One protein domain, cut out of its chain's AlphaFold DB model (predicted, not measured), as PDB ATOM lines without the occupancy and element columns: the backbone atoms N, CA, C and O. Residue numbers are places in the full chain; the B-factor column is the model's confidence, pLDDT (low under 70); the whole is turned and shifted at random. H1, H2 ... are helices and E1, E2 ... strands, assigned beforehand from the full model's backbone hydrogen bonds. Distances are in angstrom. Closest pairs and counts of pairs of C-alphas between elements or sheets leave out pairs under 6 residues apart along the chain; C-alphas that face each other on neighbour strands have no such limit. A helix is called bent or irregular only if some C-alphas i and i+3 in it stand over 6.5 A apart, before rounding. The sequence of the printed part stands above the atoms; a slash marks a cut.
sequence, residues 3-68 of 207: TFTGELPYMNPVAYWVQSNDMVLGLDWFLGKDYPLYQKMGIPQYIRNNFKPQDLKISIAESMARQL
ATOM      1  N   THR A   3      -4.815  33.848 -17.811       52.16
ATOM      2  CA  THR A   3      -4.660  32.575 -18.523       52.16
ATOM      3  C   THR A   3      -4.548  31.464 -17.494       52.16
ATOM      4  O   THR A   3      -3.634  31.501 -16.671       52.16
ATOM      5  N   PHE A   4      -5.460  30.495 -17.533       57.25
ATOM      6  CA  PHE A   4      -5.486  29.376 -16.595       57.25
ATOM      7  C   PHE A   4      -5.527  28.054 -17.353       57.25
ATOM      8  O   PHE A   4      -6.246  27.911 -18.342       57.25
ATOM      9  N   THR A   5      -4.770  27.082 -16.857       55.12
ATOM     10  CA  THR A   5      -4.782  25.708 -17.354       55.12
ATOM     11  C   THR A   5      -5.670  24.851 -16.449       55.12
ATOM     12  O   THR A   5      -5.343  24.679 -15.275       55.12
ATOM     13  N   GLY A   6      -6.787  24.327 -16.968       58.56
ATOM     14  CA  GLY A   6      -7.558  23.254 -16.312       58.56
ATOM     15  C   GLY A   6      -8.839  23.594 -15.526       58.56
ATOM     16  O   GLY A   6      -9.467  22.658 -15.041       58.56
ATOM     17  N   GLU A   7      -9.279  24.852 -15.408       66.25
ATOM     18  CA  GLU A   7     -10.510  25.180 -14.645       66.25
ATOM     19  C   GLU A   7     -11.792  25.262 -15.494       66.25
ATOM     20  O   GLU A   7     -12.886  25.001 -14.993       66.25
ATOM     21  N   LEU A   8     -11.684  25.604 -16.783       77.31
ATOM     22  CA  LEU A   8     -12.855  25.775 -17.646       77.31
ATOM     23  C   LEU A   8     -13.262  24.469 -18.345       77.31
ATOM     24  O   LEU A   8     -12.403  23.811 -18.944       77.31
ATOM     25  N   PRO A   9     -14.561  24.108 -18.350       86.44
ATOM     26  CA  PRO A   9     -15.061  22.991 -19.141       86.44
ATOM     27  C   PRO A   9     -14.762  23.187 -20.628       86.44
ATOM     28  O   PRO A   9     -14.946  24.273 -21.166       86.44
ATOM     29  N   TYR A  10     -14.406  22.112 -21.326       86.31
ATOM     30  CA  TYR A  10     -14.097  22.154 -22.760       86.31
ATOM     31  C   TYR A  10     -15.278  22.621 -23.638       86.31
ATOM     32  O   TYR A  10     -15.073  23.070 -24.760       86.31
ATOM     33  N   MET A  11     -16.514  22.518 -23.131       86.50
ATOM     34  CA  MET A  11     -17.722  23.035 -23.790       86.50
ATOM     35  C   MET A  11     -17.842  24.561 -23.703       86.50
ATOM     36  O   MET A  11     -18.522  25.156 -24.527       86.50
ATOM     37  N   ASN A  12     -17.189  25.185 -22.718       88.25
ATOM     38  CA  ASN A  12     -17.161  26.631 -22.497       88.25
ATOM     39  C   ASN A  12     -15.715  27.062 -22.186       88.25
ATOM     40  O   ASN A  12     -15.400  27.397 -21.042       88.25
ATOM     41  N   PRO A  13     -14.812  27.016 -23.183       91.00
ATOM     42  CA  PRO A  13     -13.376  27.206 -22.972       91.00
ATOM     43  C   PRO A  13     -12.982  28.671 -22.723       91.00
ATOM     44  O   PRO A  13     -11.821  28.952 -22.431       91.00
ATOM     45  N   VAL A  14     -13.926  29.608 -22.845       93.00
ATOM     46  CA  VAL A  14     -13.749  31.034 -22.558       93.00
ATOM     47  C   VAL A  14     -14.899  31.505 -21.679       93.00
ATOM     48  O   VAL A  14     -16.056  31.191 -21.952       93.00
ATOM     49  N   ALA A  15     -14.573  32.274 -20.644       91.75
ATOM     50  CA  ALA A  15     -15.548  32.951 -19.805       91.75
ATOM     51  C   ALA A  15     -15.224  34.445 -19.731       91.75
ATOM     52  O   ALA A  15     -14.079  34.830 -19.483       91.75
ATOM     53  N   TYR A  16     -16.243  35.276 -19.946       91.75
ATOM     54  CA  TYR A  16     -16.167  36.731 -19.863       91.75
ATOM     55  C   TYR A  16     -17.268  37.257 -18.938       91.75
ATOM     56  O   TYR A  16     -18.445  36.953 -19.144       91.75
ATOM     57  N   TRP A  17     -16.884  38.060 -17.943       89.94
ATOM     58  CA  TRP A  17     -17.793  38.685 -16.981       89.94
ATOM     59  C   TRP A  17     -17.808  40.196 -17.182       89.94
ATOM     60  O   TRP A  17     -16.837  40.889 -16.882       89.94
ATOM     61  N   VAL A  18     -18.934  40.723 -17.668       87.25
ATOM     62  CA  VAL A  18     -19.063  42.148 -18.014       87.25
ATOM     63  C   VAL A  18     -18.999  43.073 -16.792       87.25
ATOM     64  O   VAL A  18     -18.529  44.198 -16.906       87.25
ATOM     65  N   GLN A  19     -19.435  42.610 -15.613       88.44
ATOM     66  CA  GLN A  19     -19.501  43.434 -14.400       88.44
ATOM     67  C   GLN A  19     -18.115  43.777 -13.847       88.44
ATOM     68  O   GLN A  19     -17.911  44.885 -13.357       88.44
ATOM     69  N   SER A  20     -17.176  42.830 -13.915       90.88
ATOM     70  CA  SER A  20     -15.794  43.012 -13.456       90.88
ATOM     71  C   SER A  20     -14.802  43.248 -14.597       90.88
ATOM     72  O   SER A  20     -13.657  43.609 -14.340       90.88
ATOM     73  N   ASN A  21     -15.244  43.093 -15.852       88.44
ATOM     74  CA  ASN A  21     -14.401  43.123 -17.048       88.44
ATOM     75  C   ASN A  21     -13.279  42.062 -17.018       88.44
ATOM     76  O   ASN A  21     -12.173  42.274 -17.522       88.44
ATOM     77  N   ASP A  22     -13.569  40.905 -16.418       91.12
ATOM     78  CA  ASP A  22     -12.647  39.775 -16.353       91.12
ATOM     79  C   ASP A  22     -12.870  38.808 -17.515       91.12
ATOM     80  O   ASP A  22     -14.001  38.502 -17.892       91.12
ATOM     81  N   MET A  23     -11.768  38.279 -18.051       91.19
ATOM     82  CA  MET A  23     -11.779  37.218 -19.056       91.19
ATOM     83  C   MET A  23     -10.793  36.119 -18.671       91.19
ATOM     84  O   MET A  23      -9.612  36.402 -18.417       91.19
ATOM     85  N   VAL A  24     -11.291  34.883 -18.669       91.56
ATOM     86  CA  VAL A  24     -10.529  33.657 -18.419       91.56
ATOM     87  C   VAL A  24     -10.540  32.805 -19.683       91.56
ATOM     88  O   VAL A  24     -11.592  32.567 -20.277       91.56
ATOM     89  N   LEU A  25      -9.350  32.365 -20.093       92.38
ATOM     90  CA  LEU A  25      -9.129  31.583 -21.309       92.38
ATOM     91  C   LEU A  25      -8.541  30.215 -20.956       92.38
ATOM     92  O   LEU A  25      -7.433  30.141 -20.420       92.38
ATOM     93  N   GLY A  26      -9.247  29.145 -21.314       91.31
ATOM     94  CA  GLY A  26      -8.754  27.772 -21.267       91.31
ATOM     95  C   GLY A  26      -7.934  27.454 -22.514       91.31
ATOM     96  O   GLY A  26      -8.421  26.796 -23.430       91.31
ATOM     97  N   LEU A  27      -6.691  27.945 -22.568       91.19
ATOM     98  CA  LEU A  27      -5.817  27.793 -23.743       91.19
ATOM     99  C   LEU A  27      -5.494  26.330 -24.073       91.19
ATOM    100  O   LEU A  27      -5.266  25.998 -25.237       91.19
ATOM    101  N   ASP A  28      -5.555  25.448 -23.073       90.38
ATOM    102  CA  ASP A  28      -5.377  24.006 -23.243       90.38
ATOM    103  C   ASP A  28      -6.395  23.388 -24.198       90.38
ATOM    104  O   ASP A  28      -6.139  22.298 -24.697       90.38
ATOM    105  N   TRP A  29      -7.521  24.054 -24.477       92.50
ATOM    106  CA  TRP A  29      -8.548  23.610 -25.423       92.50
ATOM    107  C   TRP A  29      -8.290  24.039 -26.870       92.50
ATOM    108  O   TRP A  29      -9.082  23.714 -27.741       92.50
ATOM    109  N   PHE A  30      -7.186  24.735 -27.158       93.88
ATOM    110  CA  PHE A  30      -6.877  25.235 -28.505       93.88
ATOM    111  C   PHE A  30      -5.516  24.753 -29.030       93.88
ATOM    112  O   PHE A  30      -4.895  25.411 -29.864       93.88
ATOM    113  N   LEU A  31      -5.049  23.587 -28.568       94.00
ATOM    114  CA  LEU A  31      -3.755  22.990 -28.941       94.00
ATOM    115  C   LEU A  31      -3.789  22.227 -30.280       94.00
ATOM    116  O   LEU A  31      -2.774  21.693 -30.721       94.00
ATOM    117  N   GLY A  32      -4.947  22.183 -30.941       93.81
ATOM    118  CA  GLY A  32      -5.191  21.452 -32.180       93.81
ATOM    119  C   GLY A  32      -6.035  20.197 -31.954       93.81
ATOM    120  O   GLY A  32      -5.821  19.442 -31.011       93.81
ATOM    121  N   LYS A  33      -6.972  19.931 -32.873       92.50
ATOM    122  CA  LYS A  33      -7.951  18.826 -32.793       92.50
ATOM    123  C   LYS A  33      -7.364  17.428 -32.521       92.50
ATOM    124  O   LYS A  33      -8.054  16.558 -31.976       92.50
ATOM    125  N   ASP A  34      -6.105  17.221 -32.901       93.75
ATOM    126  CA  ASP A  34      -5.388  15.946 -32.818       93.75
ATOM    127  C   ASP A  34      -4.477  15.855 -31.580       93.75
ATOM    128  O   ASP A  34      -3.729  14.889 -31.438       93.75
ATOM    129  N   TYR A  35      -4.543  16.829 -30.658       94.19
ATOM    130  CA  TYR A  35      -3.767  16.795 -29.421       94.19
ATOM    131  C   TYR A  35      -4.088  15.517 -28.615       94.19
ATOM    132  O   TYR A  35      -5.256  15.282 -28.274       94.19
ATOM    133  N   PRO A  36      -3.086  14.673 -28.281       92.06
ATOM    134  CA  PRO A  36      -3.329  13.324 -27.761       92.06
ATOM    135  C   PRO A  36      -4.169  13.262 -26.483       92.06
ATOM    136  O   PRO A  36      -4.876  12.279 -26.252       92.06
ATOM    137  N   LEU A  37      -4.098  14.295 -25.635       90.62
ATOM    138  CA  LEU A  37      -4.823  14.312 -24.367       90.62
ATOM    139  C   LEU A  37      -6.342  14.358 -24.573       90.62
ATOM    140  O   LEU A  37      -7.064  13.700 -23.832       90.62
ATOM    141  N   TYR A  38      -6.836  15.042 -25.609       92.50
ATOM    142  CA  TYR A  38      -8.278  15.164 -25.825       92.50
ATOM    143  C   TYR A  38      -8.943  13.811 -26.112       92.50
ATOM    144  O   TYR A  38     -10.047  13.551 -25.639       92.50
ATOM    145  N   GLN A  39      -8.259  12.926 -26.848       90.56
ATOM    146  CA  GLN A  39      -8.738  11.563 -27.103       90.56
ATOM    147  C   GLN A  39      -8.723  10.718 -25.827       90.56
ATOM    148  O   GLN A  39      -9.697  10.029 -25.539       90.56
ATOM    149  N   LYS A  40      -7.651  10.819 -25.027       91.38
ATOM    150  CA  LYS A  40      -7.542  10.122 -23.733       91.38
ATOM    151  C   LYS A  40      -8.622  10.556 -22.739       91.38
ATOM    152  O   LYS A  40      -9.055   9.747 -21.931       91.38
ATOM    153  N   MET A  41      -9.068  11.809 -22.822       90.44
ATOM    154  CA  MET A  41     -10.170  12.355 -22.024       90.44
ATOM    155  C   MET A  41     -11.562  11.984 -22.563       90.44
ATOM    156  O   MET A  41     -12.562  12.358 -21.957       90.44
ATOM    157  N   GLY A  42     -11.651  11.280 -23.696       92.12
ATOM    158  CA  GLY A  42     -12.925  10.892 -24.302       92.12
ATOM    159  C   GLY A  42     -13.687  12.048 -24.955       92.12
ATOM    160  O   GLY A  42     -14.897  11.944 -25.139       92.12
ATOM    161  N   ILE A  43     -13.012  13.149 -25.312       92.94
ATOM    162  CA  ILE A  43     -13.677  14.301 -25.934       92.94
ATOM    163  C   ILE A  43     -14.125  13.919 -27.356       92.94
ATOM    164  O   ILE A  43     -13.286  13.513 -28.180       92.94
ATOM    165  N   PRO A  44     -15.423  14.067 -27.684       92.94
ATOM    166  CA  PRO A  44     -15.946  13.701 -28.995       92.94
ATOM    167  C   PRO A  44     -15.236  14.416 -30.149       92.94
ATOM    168  O   PRO A  44     -14.878  15.590 -30.050       92.94
ATOM    169  N   GLN A  45     -15.068  13.729 -31.283       91.88
ATOM    170  CA  GLN A  45     -14.367  14.281 -32.453       91.88
ATOM    171  C   GLN A  45     -15.001  15.585 -32.963       91.88
ATOM    172  O   GLN A  45     -14.270  16.508 -33.313       91.88
ATOM    173  N   TYR A  46     -16.335  15.678 -32.979       90.81
ATOM    174  CA  TYR A  46     -17.043  16.870 -33.464       90.81
ATOM    175  C   TYR A  46     -16.761  18.115 -32.608       90.81
ATOM    176  O   TYR A  46     -16.702  19.211 -33.147       90.81
ATOM    177  N   ILE A  47     -16.504  17.941 -31.305       92.50
ATOM    178  CA  ILE A  47     -16.058  19.016 -30.412       92.50
ATOM    179  C   ILE A  47     -14.591  19.356 -30.683       92.50
ATOM    180  O   ILE A  47     -14.242  20.516 -30.880       92.50
ATOM    181  N   ARG A  48     -13.722  18.339 -30.768       93.50
ATOM    182  CA  ARG A  48     -12.282  18.541 -31.004       93.50
ATOM    183  C   ARG A  48     -11.984  19.243 -32.324       93.50
ATOM    184  O   ARG A  48     -10.972  19.927 -32.419       93.50
ATOM    185  N   ASN A  49     -12.837  19.110 -33.339       91.31
ATOM    186  CA  ASN A  49     -12.674  19.811 -34.618       91.31
ATOM    187  C   ASN A  49     -12.580  21.342 -34.470       91.31
ATOM    188  O   ASN A  49     -11.954  21.973 -35.326       91.31
ATOM    189  N   ASN A  50     -13.108  21.878 -33.365       91.19
ATOM    190  CA  ASN A  50     -13.166  23.297 -33.019       91.19
ATOM    191  C   ASN A  50     -12.051  23.727 -32.041       91.19
ATOM    192  O   ASN A  50     -12.094  24.826 -31.497       91.19
ATOM    193  N   PHE A  51     -11.071  22.854 -31.774       93.12
ATOM    194  CA  PHE A  51      -9.970  23.075 -30.822       93.12
ATOM    195  C   PHE A  51      -8.677  23.528 -31.510       93.12
ATOM    196  O   PHE A  51      -7.580  23.123 -31.121       93.12
ATOM    197  N   LYS A  52      -8.760  24.331 -32.577       93.31
ATOM    198  CA  LYS A  52      -7.572  24.864 -33.265       93.31
ATOM    199  C   LYS A  52      -7.228  26.257 -32.728       93.31
ATOM    200  O   LYS A  52      -8.130  26.995 -32.346       93.31
ATOM    201  N   PRO A  53      -5.958  26.700 -32.799       91.94
ATOM    202  CA  PRO A  53      -5.568  28.038 -32.341       91.94
ATOM    203  C   PRO A  53      -6.392  29.181 -32.953       91.94
ATOM    204  O   PRO A  53      -6.688  30.173 -32.292       91.94
ATOM    205  N   GLN A  54      -6.792  29.035 -34.217       89.69
ATOM    206  CA  GLN A  54      -7.622  30.014 -34.925       89.69
ATOM    207  C   GLN A  54      -9.056  30.130 -34.379       89.69
ATOM    208  O   GLN A  54      -9.678  31.177 -34.552       89.69
ATOM    209  N   ASP A  55      -9.562  29.093 -33.705       92.69
ATOM    210  CA  ASP A  55     -10.921  29.043 -33.156       92.69
ATOM    211  C   ASP A  55     -11.034  29.813 -31.830       92.69
ATOM    212  O   ASP A  55     -12.122  30.257 -31.467       92.69
ATOM    213  N   LEU A  56      -9.910  30.075 -31.145       94.81
ATOM    214  CA  LEU A  56      -9.881  30.841 -29.891       94.81
ATOM    215  C   LEU A  56     -10.544  32.216 -30.042       94.81
ATOM    216  O   LEU A  56     -11.297  32.643 -29.169       94.81
ATOM    217  N   LYS A  57     -10.287  32.908 -31.159       95.00
ATOM    218  CA  LYS A  57     -10.891  34.223 -31.428       95.00
ATOM    219  C   LYS A  57     -12.412  34.138 -31.526       95.00
ATOM    220  O   LYS A  57     -13.093  35.018 -31.009       95.00
ATOM    221  N   ILE A  58     -12.927  33.072 -32.145       96.19
ATOM    222  CA  ILE A  58     -14.366  32.823 -32.271       96.19
ATOM    223  C   ILE A  58     -14.958  32.573 -30.885       96.19
ATOM    224  O   ILE A  58     -15.931  33.226 -30.526       96.19
ATOM    225  N   SER A  59     -14.330  31.730 -30.060       95.50
ATOM    226  CA  SER A  59     -14.805  31.467 -28.693       95.50
ATOM    227  C   SER A  59     -14.789  32.712 -27.797       95.50
ATOM    228  O   SER A  59     -15.706  32.901 -26.999       95.50
ATOM    229  N   ILE A  60     -13.786  33.587 -27.938       95.75
ATOM    230  CA  ILE A  60     -13.751  34.882 -27.239       95.75
ATOM    231  C   ILE A  60     -14.918  35.764 -27.687       95.75
ATOM    232  O   ILE A  60     -15.686  36.237 -26.847       95.75
ATOM    233  N   ALA A  61     -15.076  35.954 -28.999       96.75
ATOM    234  CA  ALA A  61     -16.141  36.774 -29.562       96.75
ATOM    235  C   ALA A  61     -17.534  36.248 -29.177       96.75
ATOM    236  O   ALA A  61     -18.404  37.036 -28.811       96.75
ATOM    237  N   GLU A  62     -17.734  34.931 -29.176       96.31
ATOM    238  CA  GLU A  62     -18.994  34.305 -28.774       96.31
ATOM    239  C   GLU A  62     -19.269  34.497 -27.276       96.31
ATOM    240  O   GLU A  62     -20.385  34.853 -26.889       96.31
ATOM    241  N   SER A  63     -18.255  34.332 -26.416       95.62
ATOM    242  CA  SER A  63     -18.398  34.591 -24.978       95.62
ATOM    243  C   SER A  63     -18.774  36.048 -24.700       95.62
ATOM    244  O   SER A  63     -19.564  36.307 -23.793       95.62
ATOM    245  N   MET A  64     -18.236  36.998 -25.468       95.31
ATOM    246  CA  MET A  64     -18.618  38.409 -25.385       95.31
ATOM    247  C   MET A  64     -20.037  38.641 -25.915       95.31
ATOM    248  O   MET A  64     -20.835  39.318 -25.269       95.31
ATOM    249  N   ALA A  65     -20.383  38.039 -27.054       96.00
ATOM    250  CA  ALA A  65     -21.700  38.149 -27.677       96.00
ATOM    251  C   ALA A  65     -22.820  37.668 -26.746       96.00
ATOM    252  O   ALA A  65     -23.854  38.325 -26.630       96.00
ATOM    253  N   ARG A  66     -22.598  36.572 -26.012       95.00
ATOM    254  CA  ARG A  66     -23.553  36.048 -25.021       95.00
ATOM    255  C   ARG A  66     -23.827  37.011 -23.863       95.00
ATOM    256  O   ARG A  66     -24.914  36.951 -23.302       95.00
ATOM    257  N   GLN A  67     -22.890  37.900 -23.523       92.75
ATOM    258  CA  GLN A  67     -23.121  38.952 -22.521       92.75
ATOM    259  C   GLN A  67     -23.928  40.133 -23.085       92.75
ATOM    260  O   GLN A  67     -24.574  40.846 -22.320       92.75
ATOM    261  N   LEU A  68     -23.905  40.348 -24.407       91.75
ATOM    262  CA  LEU A  68     -24.670  41.409 -25.073       91.75
ATOM    263  C   LEU A  68     -26.106  41.005 -25.408       91.75
ATOM    264  O   LEU A  68     -26.975  41.872 -25.488       91.75
TER     265      LEU A  68
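This is residues 3 to 68 of the 207 residues of an uncharacterized protein of Ornithobacterium rhinotracheale (UniProt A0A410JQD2). Look first for a two-stranded hairpin, E1 and E2, with the long helix H4 covering one side of it and lying mainly over E1. Beyond the base of this hairpin-and-helix half the body runs on into a second half of short helices and turns: H1 sits near the middle, and H2 and H3 make the far end, while the low-confidence residues 3 to 7 lie on the side of the hairpin away from H4. The printed part has 66 residues with two named strands and four named helices, in the order E1, E2, H1, H2, H3, H4; the sheet has the order E1 - E2 and is antiparallel, and the class is mixed, helices and strands. The whole is compact, with a radius of gyration of the C-alphas of 12.1 A, and elongated in outline, spanning 37 by 19 by 16 A.

Begin with the sheet: E1, residues 14 to 17, and E2, residues 22 to 25, form a hairpin and are antiparallel, with 175 degrees between their N-to-C directions. Look for N 15 and O 24 at 3.0 A and N 24 and O 15 at 2.9 A, both within hydrogen-bond range. The C-alphas of Tyr 16 and Met 23 face each other at 4.5 A. From the sheet go to H4, residues 53 to 68, which has 10 pairs of C-alphas within 8 A of E1; the closest C-alphas are those of Tyr 16 and Ser 63, 6.0 A apart. E2 and H4 are near each other, with 7 pairs of C-alphas within 10 A. H1, residues 27 to 30, touches H4, which meets it with residues 53 to 56 alone; the closest C-alphas, those of Phe 30 and Pro 53, are 4.9 A apart. Farther out, H2, residues 36 to 40, and H3, residues 45 to 48, are close but not clearly touching, and their closest C-alphas, those of Tyr 38 and Arg 48, are 7.4 A apart. H1 is only just apart from H2, at 8.5 A, and only just apart from H3, at 8.4 A. H2 and H3 are each apart from E1, E2 and H4. In the backbones, the O i to N i+4 pair of H2 is within hydrogen-bond range, as are 9 of 12 in H4; H1 and H3 are too short for such a pair, and each has its one O i to N i+3 pair within range.

Find C-alpha 14 at (-13.749, 31.034, -22.558); from there E1 runs 10.3 A to C-alpha 17. E2, Asp 22 to Leu 25, comes back over 10.2 A. H1, Leu 27 to Phe 30, is 5.5 A long; H2, Pro 36 to Lys 40, is 6.7 A long and begins at (-3.329, 13.324, -27.761); H3, Gln 45 to Arg 48, is 5.0 A long. H4, the longest helix, runs 24.4 A from Pro 53 to C-alpha 68 at (-24.670, 41.409, -25.073). It is neither bent nor irregular, but only just: C-alphas 54 and 57 are 6.4 A apart.

The two C-alphas farthest apart are those of Gln 19 and Pro 36, at 36.7 A. The first and last printed C-alphas, those of Thr 3 and Leu 68, are 22.8 A apart. The printed part has no cut, and each link between successive named elements is tight; before E1, residues 3 to 13 hold no named element. The mean pLDDT of the printed part is 89.3, and residues 3 to 7 are under 70.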